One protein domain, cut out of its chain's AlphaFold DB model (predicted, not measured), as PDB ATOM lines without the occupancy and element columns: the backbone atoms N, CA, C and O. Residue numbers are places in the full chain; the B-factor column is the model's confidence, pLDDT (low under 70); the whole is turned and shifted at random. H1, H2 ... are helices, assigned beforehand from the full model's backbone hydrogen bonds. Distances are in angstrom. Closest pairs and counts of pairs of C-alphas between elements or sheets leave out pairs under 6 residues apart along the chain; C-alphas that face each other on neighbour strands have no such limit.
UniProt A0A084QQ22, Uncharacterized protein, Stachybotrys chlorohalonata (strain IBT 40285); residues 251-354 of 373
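What this domain is: This is residues 251 to 354 of the 373 residues of an uncharacterized protein of Stachybotrys chlorohalonata (strain IBT 40285) (UniProt A0A084QQ22). The longest helix, H6, packs on one side of H3, the helix in the middle, while H4 and H5 pack on other sides of H3. H2 packs side by side with H4, H1 packs on H2, and residues 251 to 273 form a long outlying stretch with no named element. The printed part has 104 residues with six named helices, H1 to H6 in chain order, and no named strand: the class is all helix. It is compact, with a radius of gyration of the C-alphas of 13.0 A and spans of 35 by 31 by 25 A.

Where its parts are: Find C-alpha 339 at (56.883, 27.708, 12.778); from there H6 runs 21.5 A to C-alpha 353 at (37.453, 29.370, 21.717). Look next at H3, residues 305 to 314, 14.7 A long, then H4, 318 to 327, 14.2 A, and H5, 329 to 337, 12.5 A. H2 is residues 285 to 294, 14.5 A, and H1, 274 to 278, begins at (41.739, 6.390, 8.130).

How they stand to each other: H6 touches H3 with C-alphas 314 and 346 closest, 5.2 A, at a tilt of 36 degrees, only just steep. H3 and H4 form a helical hairpin at a shallow tilt of 18 degrees, with C-alphas 312 and 321 closest, 5.8 A. H5 touches H3 at a steep tilt of 61 degrees, closest at C-alphas 306 and 334, 6.4 A. H4 and H5 only just touch, only at the corner, with 3 pairs of C-alphas within 8 A, the closest being 325 and 331, 5.2 A. H2 touches H4 at a shallow tilt of 12 degrees, the same way, and C-alphas 289 and 320 are closest, 5.9 A. H1 touches H2, closest at C-alphas 278 and 288, 5.8 A. In H1 to H6 every O i to N i+4 pair is within hydrogen-bond range.

The domain as a whole: The C-alphas farthest apart, of Asp 300 and Asp 354, are 38.2 A apart. The printed part has no cut and no long link between helices. Look for pLDDT under 70 at residues 257 to 271, 282, 299 to 300, 302 and 349 to 354.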
ATOM      1  N   VAL A 251      46.007   2.037   8.479       90.88
ATOM      2  CA  VAL A 251      45.600   3.430   8.748       90.88
ATOM      3  C   VAL A 251      45.733   4.321   7.508       90.88
ATOM      4  O   VAL A 251      45.137   5.392   7.437       90.88
ATOM      5  N   HIS A 252      46.493   3.877   6.508       88.75
ATOM      6  CA  HIS A 252      46.717   4.610   5.259       88.75
ATOM      7  C   HIS A 252      45.737   4.220   4.153       88.75
ATOM      8  O   HIS A 252      45.830   4.747   3.049       88.75
ATOM      9  N   HIS A 253      44.837   3.267   4.411       86.56
ATOM     10  CA  HIS A 253      43.830   2.880   3.432       86.56
ATOM     11  C   HIS A 253      42.860   4.038   3.182       86.56
ATOM     12  O   HIS A 253      42.430   4.701   4.127       86.56
ATOM     13  N   GLU A 254      42.541   4.266   1.911       81.44
ATOM     14  CA  GLU A 254      41.607   5.300   1.476       81.44
ATOM     15  C   GLU A 254      40.160   4.855   1.708       81.44
ATOM     16  O   GLU A 254      39.773   3.733   1.399       81.44
ATOM     17  N   THR A 255      39.340   5.758   2.227       74.62
ATOM     18  CA  THR A 255      37.906   5.585   2.431       74.62
ATOM     19  C   THR A 255      37.146   6.442   1.433       74.62
ATOM     20  O   THR A 255      37.663   7.425   0.893       74.62
ATOM     21  N   LYS A 256      35.874   6.118   1.193       70.31
ATOM     22  CA  LYS A 256      35.026   6.997   0.387       70.31
ATOM     23  C   LYS A 256      34.773   8.316   1.140       70.31
ATOM     24  O   LYS A 256      34.539   8.311   2.346       70.31
ATOM     25  N   GLN A 257      34.886   9.421   0.406       58.53
ATOM     26  CA  GLN A 257      34.910  10.814   0.869       58.53
ATOM     27  C   GLN A 257      33.772  11.217   1.817       58.53
ATOM     28  O   GLN A 257      32.606  11.034   1.477       58.53
ATOM     29  N   TRP A 258      34.126  11.934   2.892       50.19
ATOM     30  CA  TRP A 258      33.429  13.171   3.273       50.19
ATOM     31  C   TRP A 258      34.351  14.077   4.098       50.19
ATOM     32  O   TRP A 258      34.456  13.953   5.315       50.19
ATOM     33  N   THR A 259      35.003  15.041   3.446       46.41
ATOM     34  CA  THR A 259      35.470  16.250   4.134       46.41
ATOM     35  C   THR A 259      35.200  17.458   3.242       46.41
ATOM     36  O   THR A 259      35.997  17.768   2.362       46.41
ATOM     37  N   ASP A 260      34.099  18.166   3.495       42.72
ATOM     38  CA  ASP A 260      33.737  19.424   2.812       42.72
ATOM     39  C   ASP A 260      34.604  20.623   3.244       42.72
ATOM     40  O   ASP A 260      34.307  21.769   2.909       42.72
ATOM     41  N   LYS A 261      35.670  20.395   4.023       48.09
ATOM     42  CA  LYS A 261      36.538  21.463   4.520       48.09
ATOM     43  C   LYS A 261      37.896  21.419   3.823       48.09
ATOM     44  O   LYS A 261      38.704  20.549   4.158       48.09
ATOM     45  N   PRO A 262      38.147  22.328   2.866       48.62
ATOM     46  CA  PRO A 262      39.452  22.448   2.238       48.62
ATOM     47  C   PRO A 262      40.546  22.756   3.270       48.62
ATOM     48  O   PRO A 262      40.331  23.507   4.221       48.62
ATOM     49  N   PHE A 263      41.725  22.164   3.082       51.75
ATOM     50  CA  PHE A 263      42.935  22.523   3.824       51.75
ATOM     51  C   PHE A 263      43.533  23.801   3.210       51.75
ATOM     52  O   PHE A 263      43.475  23.969   1.991       51.75
ATOM     53  N   LEU A 264      44.082  24.713   4.024       50.69
ATOM     54  CA  LEU A 264      44.648  25.985   3.545       50.69
ATOM     55  C   LEU A 264      45.661  25.748   2.408       50.69
ATOM     56  O   LEU A 264      46.607  24.982   2.568       50.69
ATOM     57  N   GLY A 265      45.449  26.394   1.256       48.47
ATOM     58  CA  GLY A 265      46.290  26.242   0.057       48.47
ATOM     59  C   GLY A 265      46.024  24.978  -0.776       48.47
ATOM     60  O   GLY A 265      46.600  24.817  -1.849       48.47
ATOM     61  N   TYR A 266      45.122  24.108  -0.321       50.06
ATOM     62  CA  TYR A 266      44.759  22.838  -0.947       50.06
ATOM     63  C   TYR A 266      43.239  22.706  -1.046       50.06
ATOM     64  O   TYR A 266      42.640  21.712  -0.631       50.06
ATOM     65  N   GLU A 267      42.607  23.721  -1.641       47.06
ATOM     66  CA  GLU A 267      41.146  23.857  -1.727       47.06
ATOM     67  C   GLU A 267      40.432  22.739  -2.510       47.06
ATOM     68  O   GLU A 267      39.206  22.652  -2.529       47.06
ATOM     69  N   HIS A 268      41.207  21.836  -3.113       48.00
ATOM     70  CA  HIS A 268      40.733  20.733  -3.941       48.00
ATOM     71  C   HIS A 268      41.226  19.352  -3.484       48.00
ATOM     72  O   HIS A 268      40.962  18.371  -4.177       48.00
ATOM     73  N   ILE A 269      41.935  19.248  -2.349       50.09
ATOM     74  CA  ILE A 269      42.476  17.968  -1.870       50.09
ATOM     75  C   ILE A 269      41.810  17.573  -0.550       50.09
ATOM     76  O   ILE A 269      42.096  18.119   0.512       50.09
ATOM     77  N   SER A 270      40.912  16.595  -0.634       58.38
ATOM     78  CA  SER A 270      40.356  15.889   0.518       58.38
ATOM     79  C   SER A 270      41.202  14.642   0.770       58.38
ATOM     80  O   SER A 270      41.292  13.759  -0.084       58.38
ATOM     81  N   PHE A 271      41.844  14.582   1.936       67.75
ATOM     82  CA  PHE A 271      42.606  13.417   2.374       67.75
ATOM     83  C   PHE A 271      41.670  12.433   3.076       67.75
ATOM     84  O   PHE A 271      41.164  12.727   4.159       67.75
ATOM     85  N   ASN A 272      41.465  11.258   2.484       75.94
ATOM     86  CA  ASN A 272      40.464  10.288   2.948       75.94
ATOM     87  C   ASN A 272      41.080   9.006   3.502       75.94
ATOM     88  O   ASN A 272      40.494   7.942   3.397       75.94
ATOM     89  N   THR A 273      42.281   9.067   4.065       87.25
ATOM     90  CA  THR A 273      42.833   7.907   4.775       87.25
ATOM     91  C   THR A 273      42.192   7.766   6.155       87.25
ATOM     92  O   THR A 273      41.774   8.767   6.740       87.25
ATOM     93  N   HIS A 274      42.170   6.561   6.733       88.56
ATOM     94  CA  HIS A 274      41.739   6.390   8.130       88.56
ATOM     95  C   HIS A 274      42.517   7.310   9.088       88.56
ATOM     96  O   HIS A 274      41.930   7.908   9.987       88.56
ATOM     97  N   LEU A 275      43.826   7.484   8.866       88.88
ATOM     98  CA  LEU A 275      44.659   8.368   9.676       88.88
ATOM     99  C   LEU A 275      44.229   9.835   9.536       88.88
ATOM    100  O   LEU A 275      44.030  10.513  10.538       88.88
ATOM    101  N   SER A 276      44.031  10.338   8.313       84.75
ATOM    102  CA  SER A 276      43.582  11.725   8.112       84.75
ATOM    103  C   SER A 276      42.175  11.979   8.658       84.75
ATOM    104  O   SER A 276      41.928  13.070   9.169       84.75
ATOM    105  N   LEU A 277      41.288  10.977   8.635       83.25
ATOM    106  CA  LEU A 277      39.987  11.031   9.312       83.25
ATOM    107  C   LEU A 277      40.130  11.119  10.837       83.25
ATOM    108  O   LEU A 277      39.455  11.932  11.466       83.25
ATOM    109  N   ALA A 278      41.034  10.344  11.444       86.62
ATOM    110  CA  ALA A 278      41.265  10.394  12.888       86.62
ATOM    111  C   ALA A 278      41.754  11.777  13.340       86.62
ATOM    112  O   ALA A 278      41.225  12.326  14.302       86.62
ATOM    113  N   PHE A 279      42.676  12.387  12.588       83.56
ATOM    114  CA  PHE A 279      43.123  13.771  12.807       83.56
ATOM    115  C   PHE A 279      42.038  14.817  12.528       83.56
ATOM    116  O   PHE A 279      42.201  15.990  12.882       83.56
ATOM    117  N   ALA A 280      40.948  14.429  11.857       76.38
ATOM    118  CA  ALA A 280      39.882  15.355  11.551       76.38
ATOM    119  C   ALA A 280      38.961  15.641  12.745       76.38
ATOM    120  O   ALA A 280      38.477  16.770  12.862       76.38
ATOM    121  N   GLY A 281      38.753  14.645  13.611       72.12
ATOM    122  CA  GLY A 281      37.909  14.733  14.803       72.12
ATOM    123  C   GLY A 281      38.667  15.255  16.025       72.12
ATOM    124  O   GLY A 281      39.726  14.740  16.374       72.12
ATOM    125  N   SER A 282      38.112  16.255  16.710       65.00
ATOM    126  CA  SER A 282      38.722  16.878  17.896       65.00
ATOM    127  C   SER A 282      38.747  15.977  19.141       65.00
ATOM    128  O   SER A 282      39.574  16.187  20.025       65.00
ATOM    129  N   SER A 283      37.886  14.959  19.211       71.38
ATOM    130  CA  SER A 283      37.788  13.996  20.322       71.38
ATOM    131  C   SER A 283      38.636  12.729  20.129       71.38
ATOM    132  O   SER A 283      38.708  11.878  21.012       71.38
ATOM    133  N   ASN A 284      39.353  12.591  19.009       77.88
ATOM    134  CA  ASN A 284      40.035  11.344  18.640       77.88
ATOM    135  C   ASN A 284      41.472  11.222  19.165       77.88
ATOM    136  O   ASN A 284      42.250  10.417  18.659       77.88
ATOM    137  N   ASN A 285      41.849  11.971  20.202       83.69
ATOM    138  CA  ASN A 285      43.235  12.040  20.674       83.69
ATOM    139  C   ASN A 285      43.827  10.668  21.045       83.69
ATOM    140  O   ASN A 285      44.958  10.367  20.665       83.69
ATOM    141  N   GLY A 286      43.064   9.817  21.741       86.56
ATOM    142  CA  GLY A 286      43.495   8.453  22.071       86.56
ATOM    143  C   GLY A 286      43.644   7.558  20.836       86.56
ATOM    144  O   GLY A 286      44.612   6.808  20.727       86.56
ATOM    145  N   ILE A 287      42.721   7.685  19.879       89.06
ATOM    146  CA  ILE A 287      42.727   6.937  18.614       89.06
ATOM    147  C   ILE A 287      43.924   7.347  17.753       89.06
ATOM    148  O   ILE A 287      44.629   6.482  17.242       89.06
ATOM    149  N   VAL A 288      44.189   8.651  17.627       89.12
ATOM    150  CA  VAL A 288      45.332   9.183  16.877       89.12
ATOM    151  C   VAL A 288      46.643   8.660  17.457       89.12
ATOM    152  O   VAL A 288      47.455   8.115  16.714       89.12
ATOM    153  N   ASN A 289      46.827   8.752  18.778       88.44
ATOM    154  CA  ASN A 289      48.033   8.244  19.435       88.44
ATOM    155  C   ASN A 289      48.230   6.741  19.186       88.44
ATOM    156  O   ASN A 289      49.324   6.324  18.812       88.44
ATOM    157  N   LEU A 290      47.165   5.943  19.318       91.31
ATOM    158  CA  LEU A 290      47.201   4.508  19.035       91.31
ATOM    159  C   LEU A 290      47.571   4.219  17.571       91.31
ATOM    160  O   LEU A 290      48.384   3.337  17.296       91.31
ATOM    161  N   MET A 291      46.986   4.947  16.618       91.81
ATOM    162  CA  MET A 291      47.293   4.770  15.199       91.81
ATOM    163  C   MET A 291      48.750   5.108  14.886       91.81
ATOM    164  O   MET A 291      49.398   4.336  14.186       91.81
ATOM    165  N   LEU A 292      49.271   6.212  15.431       89.25
ATOM    166  CA  LEU A 292      50.665   6.621  15.241       89.25
ATOM    167  C   LEU A 292      51.653   5.619  15.847       89.25
ATOM    168  O   LEU A 292      52.677   5.339  15.228       89.25
ATOM    169  N   GLU A 293      51.340   5.054  17.017       88.75
ATOM    170  CA  GLU A 293      52.164   4.023  17.659       88.75
ATOM    171  C   GLU A 293      52.288   2.768  16.782       88.75
ATOM    172  O   GLU A 293      53.356   2.162  16.694       88.75
ATOM    173  N   ARG A 294      51.196   2.364  16.122       90.00
ATOM    174  CA  ARG A 294      51.161   1.134  15.321       90.00
ATOM    175  C   ARG A 294      51.643   1.334  13.885       90.00
ATOM    176  O   ARG A 294      52.290   0.444  13.337       90.00
ATOM    177  N   GLN A 295      51.267   2.442  13.254       90.75
ATOM    178  CA  GLN A 295      51.488   2.720  11.835       90.75
ATOM    179  C   GLN A 295      51.733   4.232  11.633       90.75
ATOM    180  O   GLN A 295      50.786   4.981  11.373       90.75
ATOM    181  N   PRO A 296      52.987   4.708  11.765       85.00
ATOM    182  CA  PRO A 296      53.313   6.121  11.586       85.00
ATOM    183  C   PRO A 296      53.062   6.586  10.139       85.00
ATOM    184  O   PRO A 296      53.014   5.758   9.223       85.00
ATOM    185  N   PRO A 297      52.907   7.903   9.899       83.56
ATOM    186  CA  PRO A 297      52.701   8.448   8.562       83.56
ATOM    187  C   PRO A 297      53.825   8.026   7.615       83.56
ATOM    188  O   PRO A 297      54.993   8.015   7.997       83.56
ATOM    189  N   ARG A 298      53.473   7.708   6.368       80.19
ATOM    190  CA  ARG A 298      54.458   7.395   5.331       80.19
ATOM    191  C   ARG A 298      54.753   8.620   4.481       80.19
ATOM    192  O   ARG A 298      53.840   9.371   4.151       80.19
ATOM    193  N   GLU A 299      56.008   8.759   4.080       68.44
ATOM    194  CA  GLU A 299      56.477   9.831   3.193       68.44
ATOM    195  C   GLU A 299      55.882   9.729   1.779       68.44
ATOM    196  O   GLU A 299      55.685  10.740   1.112       68.44
ATOM    197  N   ASP A 300      55.539   8.516   1.334       63.72
ATOM    198  CA  ASP A 300      54.902   8.243   0.041       63.72
ATOM    199  C   ASP A 300      53.369   8.377   0.071       63.72
ATOM    200  O   ASP A 300      52.691   8.094  -0.921       63.72
ATOM    201  N   SER A 301      52.804   8.805   1.203       71.88
ATOM    202  CA  SER A 301      51.368   9.014   1.332       71.88
ATOM    203  C   SER A 301      50.904  10.192   0.478       71.88
ATOM    204  O   SER A 301      51.571  11.219   0.372       71.88
ATOM    205  N   GLN A 302      49.688  10.090  -0.065       69.69
ATOM    206  CA  GLN A 302      49.020  11.244  -0.670       69.69
ATOM    207  C   GLN A 302      48.787  12.378   0.341       69.69
ATOM    208  O   GLN A 302      48.580  13.516  -0.073       69.69
ATOM    209  N   VAL A 303      48.809  12.085   1.648       77.25
ATOM    210  CA  VAL A 303      48.635  13.074   2.716       77.25
ATOM    211  C   VAL A 303      50.001  13.605   3.159       77.25
ATOM    212  O   VAL A 303      50.791  12.838   3.712       77.25
ATOM    213  N   PRO A 304      50.302  14.902   2.972       79.88
ATOM    214  CA  PRO A 304      51.592  15.457   3.348       79.88
ATOM    215  C   PRO A 304      51.751  15.459   4.870       79.88
ATOM    216  O   PRO A 304      50.822  15.804   5.597       79.88
ATOM    217  N   LEU A 305      52.956  15.168   5.363       83.38
ATOM    218  CA  LEU A 305      53.266  15.157   6.799       83.38
ATOM    219  C   LEU A 305      52.878  16.471   7.506       83.38
ATOM    220  O   LEU A 305      52.382  16.460   8.634       83.38
ATOM    221  N   TYR A 306      53.019  17.600   6.803       81.44
ATOM    222  CA  TYR A 306      52.607  18.920   7.284       81.44
ATOM    223  C   TYR A 306      51.116  19.004   7.639       81.44
ATOM    224  O   TYR A 306      50.765  19.674   8.605       81.44
ATOM    225  N   TYR A 307      50.239  18.286   6.925       82.94
ATOM    226  CA  TYR A 307      48.809  18.237   7.243       82.94
ATOM    227  C   TYR A 307      48.575  17.700   8.659       82.94
ATOM    228  O   TYR A 307      47.841  18.306   9.440       82.94
ATOM    229  N   PHE A 308      49.227  16.589   9.015       84.88
ATOM    230  CA  PHE A 308      49.085  15.977  10.336       84.88
ATOM    231  C   PHE A 308      49.636  16.887  11.439       84.88
ATOM    232  O   PHE A 308      48.983  17.063  12.466       84.88
ATOM    233  N   ILE A 309      50.786  17.529  11.198       84.56
ATOM    234  CA  ILE A 309      51.388  18.507  12.119       84.56
ATOM    235  C   ILE A 309      50.429  19.678  12.357       84.56
ATOM    236  O   ILE A 309      50.123  20.007  13.501       84.56
ATOM    237  N   PHE A 310      49.902  20.266  11.284       81.75
ATOM    238  CA  PHE A 310      48.973  21.389  11.352       81.75
ATOM    239  C   PHE A 310      47.698  21.033  12.130       81.75
ATOM    240  O   PHE A 310      47.282  21.776  13.021       81.75
ATOM    241  N   ARG A 311      47.098  19.862  11.862       81.19
ATOM    242  CA  ARG A 311      45.907  19.385  12.590       81.19
ATOM    243  C   ARG A 311      46.195  19.101  14.064       81.19
ATOM    244  O   ARG A 311      45.353  19.410  14.909       81.19
ATOM    245  N   ALA A 312      47.368  18.565  14.393       83.00
ATOM    246  CA  ALA A 312      47.777  18.342  15.778       83.00
ATOM    247  C   ALA A 312      47.988  19.661  16.546       83.00
ATOM    248  O   ALA A 312      47.606  19.753  17.711       83.00
ATOM    249  N   CYS A 313      48.529  20.695  15.889       81.25
ATOM    250  CA  CYS A 313      48.648  22.038  16.461       81.25
ATOM    251  C   CYS A 313      47.277  22.656  16.748       81.25
ATOM    252  O   CYS A 313      47.026  23.065  17.878       81.25
ATOM    253  N   ILE A 314      46.379  22.687  15.760       75.69
ATOM    254  CA  ILE A 314      45.052  23.295  15.930       75.69
ATOM    255  C   ILE A 314      44.235  22.555  16.991       75.69
ATOM    256  O   ILE A 314      43.623  23.193  17.829       75.69
ATOM    257  N   SER A 315      44.266  21.221  17.024       74.19
ATOM    258  CA  SER A 315      43.550  20.448  18.056       74.19
ATOM    259  C   SER A 315      44.159  20.553  19.464       74.19
ATOM    260  O   SER A 315      43.598  20.004  20.410       74.19
ATOM    261  N   GLY A 316      45.315  21.210  19.623       77.06
ATOM    262  CA  GLY A 316      46.020  21.306  20.902       77.06
ATOM    263  C   GLY A 316      46.571  19.969  21.416       77.06
ATOM    264  O   GLY A 316      46.933  19.859  22.590       77.06
ATOM    265  N   ASN A 317      46.651  18.934  20.572       79.19
ATOM    266  CA  ASN A 317      47.094  17.607  20.986       79.19
ATOM    267  C   ASN A 317      48.629  17.509  20.999       79.19
ATOM    268  O   ASN A 317      49.271  17.034  20.057       79.19
ATOM    269  N   LEU A 318      49.218  17.944  22.116       80.50
ATOM    270  CA  LEU A 318      50.666  17.918  22.329       80.50
ATOM    271  C   LEU A 318      51.255  16.499  22.266       80.50
ATOM    272  O   LEU A 318      52.368  16.331  21.774       80.50
ATOM    273  N   GLY A 319      50.518  15.485  22.733       80.81
ATOM    274  CA  GLY A 319      50.957  14.086  22.675       80.81
ATOM    275  C   GLY A 319      51.128  13.600  21.234       80.81
ATOM    276  O   GLY A 319      52.168  13.044  20.890       80.81
ATOM    277  N   THR A 320      50.165  13.923  20.369       82.88
ATOM    278  CA  THR A 320      50.237  13.642  18.927       82.88
ATOM    279  C   THR A 320      51.406  14.369  18.271       82.88
ATOM    280  O   THR A 320      52.142  13.763  17.496       82.88
ATOM    281  N   LEU A 321      51.626  15.651  18.592       83.56
ATOM    282  CA  LEU A 321      52.783  16.397  18.081       83.56
ATOM    283  C   LEU A 321      54.107  15.742  18.487       83.56
ATOM    284  O   LEU A 321      55.000  15.595  17.654       83.56
ATOM    285  N   GLN A 322      54.230  15.319  19.746       83.50
ATOM    286  CA  GLN A 322      55.416  14.610  20.226       83.50
ATOM    287  C   GLN A 322      55.617  13.282  19.489       83.50
ATOM    288  O   GLN A 322      56.735  13.003  19.063       83.50
ATOM    289  N   ALA A 323      54.554  12.502  19.281       82.12
ATOM    290  CA  ALA A 323      54.612  11.241  18.544       82.12
ATOM    291  C   ALA A 323      55.014  11.440  17.068       82.12
ATOM    292  O   ALA A 323      55.833  10.688  16.535       82.12
ATOM    293  N   LEU A 324      54.502  12.484  16.406       84.50
ATOM    294  CA  LEU A 324      54.894  12.842  15.038       84.50
ATOM    295  C   LEU A 324      56.375  13.236  14.951       84.50
ATOM    296  O   LEU A 324      57.086  12.755  14.076       84.50
ATOM    297  N   VAL A 325      56.865  14.053  15.886       83.25
ATOM    298  CA  VAL A 325      58.285  14.451  15.930       83.25
ATOM    299  C   VAL A 325      59.202  13.267  16.239       83.25
ATOM    300  O   VAL A 325      60.302  13.193  15.705       83.25
ATOM    301  N   GLN A 326      58.767  12.331  17.083       81.88
ATOM    302  CA  GLN A 326      59.547  11.130  17.408       81.88
ATOM    303  C   GLN A 326      59.581  10.104  16.271       81.88
ATOM    304  O   GLN A 326      60.500   9.289  16.227       81.88
ATOM    305  N   SER A 327      58.587  10.114  15.379       76.56
ATOM    306  CA  SER A 327      58.480   9.138  14.289       76.56
ATOM    307  C   SER A 327      59.207   9.556  13.010       76.56
ATOM    308  O   SER A 327      59.485   8.687  12.186       76.56
ATOM    309  N   SER A 328      59.543  10.841  12.834       79.25
ATOM    310  CA  SER A 328      60.263  11.326  11.651       79.25
ATOM    311  C   SER A 328      61.064  12.605  11.926       79.25
ATOM    312  O   SER A 328      60.515  13.617  12.368       79.25
ATOM    313  N   ASP A 329      62.351  12.601  11.567       79.62
ATOM    314  CA  ASP A 329      63.207  13.798  11.595       79.62
ATOM    315  C   ASP A 329      62.690  14.901  10.646       79.62
ATOM    316  O   ASP A 329      62.877  16.096  10.891       79.62
ATOM    317  N   GLU A 330      61.972  14.526   9.583       80.31
ATOM    318  CA  GLU A 330      61.344  15.467   8.654       80.31
ATOM    319  C   GLU A 330      60.152  16.190   9.284       80.31
ATOM    320  O   GLU A 330      59.890  17.344   8.943       80.31
ATOM    321  N   ALA A 331      59.463  15.567  10.251       80.94
ATOM    322  CA  ALA A 331      58.413  16.244  11.009       80.94
ATOM    323  C   ALA A 331      58.995  17.423  11.797       80.94
ATOM    324  O   ALA A 331      58.426  18.518  11.802       80.94
ATOM    325  N   LEU A 332      60.165  17.225  12.415       82.56
ATOM    326  CA  LEU A 332      60.873  18.287  13.124       82.56
ATOM    327  C   LEU A 332      61.286  19.413  12.168       82.56
ATOM    328  O   LEU A 332      61.085  20.589  12.480       82.56
ATOM    329  N   LEU A 333      61.815  19.066  10.991       84.50
ATOM    330  CA  LEU A 333      62.188  20.043   9.967       84.50
ATOM    331  C   LEU A 333      60.972  20.826   9.447       84.50
ATOM    332  O   LEU A 333      61.042  22.048   9.298       84.50
ATOM    333  N   ALA A 334      59.842  20.157   9.214       83.06
ATOM    334  CA  ALA A 334      58.602  20.782   8.764       83.06
ATOM    335  C   ALA A 334      58.047  21.769   9.803       83.06
ATOM    336  O   ALA A 334      57.618  22.863   9.429       83.06
ATOM    337  N   ILE A 335      58.118  21.433  11.096       84.00
ATOM    338  CA  ILE A 335      57.763  22.354  12.188       84.00
ATOM    339  C   ILE A 335      58.699  23.562  12.196       84.00
ATOM    340  O   ILE A 335      58.238  24.699  12.275       84.00
ATOM    341  N   GLN A 336      60.012  23.337  12.091       85.50
ATOM    342  CA  GLN A 336      60.994  24.421  12.105       85.50
ATOM    343  C   GLN A 336      60.826  25.380  10.923       85.50
ATOM    344  O   GLN A 336      60.960  26.590  11.090       85.50
ATOM    345  N   THR A 337      60.499  24.844   9.747       87.06
ATOM    346  CA  THR A 337      60.357  25.618   8.507       87.06
ATOM    347  C   THR A 337      59.065  26.443   8.481       87.06
ATOM    348  O   THR A 337      59.060  27.539   7.929       87.06
ATOM    349  N   ASN A 338      57.995  25.964   9.125       84.38
ATOM    350  CA  ASN A 338      56.661  26.584   9.094       84.38
ATOM    351  C   ASN A 338      56.210  27.132  10.462       84.38
ATOM    352  O   ASN A 338      55.023  27.331  10.708       84.38
ATOM    353  N   MET A 339      57.156  27.380  11.372       83.94
ATOM    354  CA  MET A 339      56.883  27.708  12.778       83.94
ATOM    355  C   MET A 339      55.945  28.916  12.947       83.94
ATOM    356  O   MET A 339      55.038  28.878  13.772       83.94
ATOM    357  N   ASN A 340      56.121  29.966  12.136       82.94
ATOM    358  CA  ASN A 340      55.276  31.164  12.188       82.94
ATOM    359  C   ASN A 340      53.825  30.866  11.782       82.94
ATOM    360  O   ASN A 340      52.905  31.314  12.460       82.94
ATOM    361  N   GLU A 341      53.607  30.094  10.712       82.88
ATOM    362  CA  GLU A 341      52.259  29.714  10.262       82.88
ATOM    363  C   GLU A 341      51.546  28.846  11.300       82.88
ATOM    364  O   GLU A 341      50.378  29.080  11.603       82.88
ATOM    365  N   LEU A 342      52.263  27.886  11.892       82.31
ATOM    366  CA  LEU A 342      51.725  27.022  12.943       82.31
ATOM    367  C   LEU A 342      51.326  27.822  14.190       82.31
ATOM    368  O   LEU A 342      50.270  27.565  14.764       82.31
ATOM    369  N   VAL A 343      52.137  28.808  14.594       80.50
ATOM    370  CA  VAL A 343      51.809  29.705  15.713       80.50
ATOM    371  C   VAL A 343      50.577  30.547  15.393       80.50
ATOM    372  O   VAL A 343      49.696  30.650  16.240       80.50
ATOM    373  N   HIS A 344      50.471  31.103  14.183       78.88
ATOM    374  CA  HIS A 344      49.284  31.854  13.768       78.88
ATOM    375  C   HIS A 344      48.019  30.990  13.789       78.88
ATOM    376  O   HIS A 344      47.040  31.377  14.418       78.88
ATOM    377  N   ALA A 345      48.059  29.794  13.200       74.06
ATOM    378  CA  ALA A 345      46.921  28.877  13.192       74.06
ATOM    379  C   ALA A 345      46.495  28.443  14.606       74.06
ATOM    380  O   ALA A 345      45.304  28.302  14.887       74.06
ATOM    381  N   LEU A 346      47.462  28.248  15.508       73.94
ATOM    382  CA  LEU A 346      47.210  27.910  16.907       73.94
ATOM    383  C   LEU A 346      46.586  29.086  17.675       73.94
ATOM    384  O   LEU A 346      45.633  28.883  18.422       73.94
ATOM    385  N   VAL A 347      47.081  30.310  17.469       77.50
ATOM    386  CA  VAL A 347      46.523  31.529  18.080       77.50
ATOM    387  C   VAL A 347      45.111  31.812  17.568       77.50
ATOM    388  O   VAL A 347      44.235  32.098  18.380       77.50
ATOM    389  N   ASP A 348      44.861  31.671  16.266       72.12
ATOM    390  CA  ASP A 348      43.523  31.835  15.686       72.12
ATOM    391  C   ASP A 348      42.537  30.815  16.272       72.12
ATOM    392  O   ASP A 348      41.422  31.176  16.644       72.12
ATOM    393  N   HIS A 349      42.945  29.549  16.422       67.50
ATOM    394  CA  HIS A 349      42.084  28.531  17.028       67.50
ATOM    395  C   HIS A 349      41.782  28.814  18.507       67.50
ATOM    396  O   HIS A 349      40.640  28.664  18.937       67.50
ATOM    397  N   LEU A 350      42.778  29.272  19.274       67.38
ATOM    398  CA  LEU A 350      42.585  29.697  20.664       67.38
ATOM    399  C   LEU A 350      41.677  30.935  20.769       67.38
ATOM    400  O   LEU A 350      40.864  31.003  21.683       67.38
ATOM    401  N   GLY A 351      41.767  31.877  19.825       57.94
ATOM    402  CA  GLY A 351      40.912  33.069  19.776       57.94
ATOM    403  C   GLY A 351      39.453  32.776  19.411       57.94
ATOM    404  O   GLY A 351      38.556  33.482  19.861       57.94
ATOM    405  N   VAL A 352      39.187  31.714  18.644       53.81
ATOM    406  CA  VAL A 352      37.818  31.244  18.356       53.81
ATOM    407  C   VAL A 352      37.168  30.604  19.589       53.81
ATOM    408  O   VAL A 352      35.966  30.759  19.778       53.81
ATOM    409  N   LEU A 353      37.946  29.945  20.454       47.41
ATOM    410  CA  LEU A 353      37.453  29.370  21.717       47.41
ATOM    411  C   LEU A 353      37.115  30.432  22.781       47.41
ATOM    412  O   LEU A 353      36.361  30.136  23.703       47.41
ATOM    413  N   ASP A 354      37.635  31.657  22.645       38.69
ATOM    414  CA  ASP A 354      37.367  32.787  23.553       38.69
ATOM    415  C   ASP A 354      36.113  33.601  23.153       38.69
ATOM    416  O   ASP A 354      35.689  34.494  23.885       38.69
TER     417      ASP A 354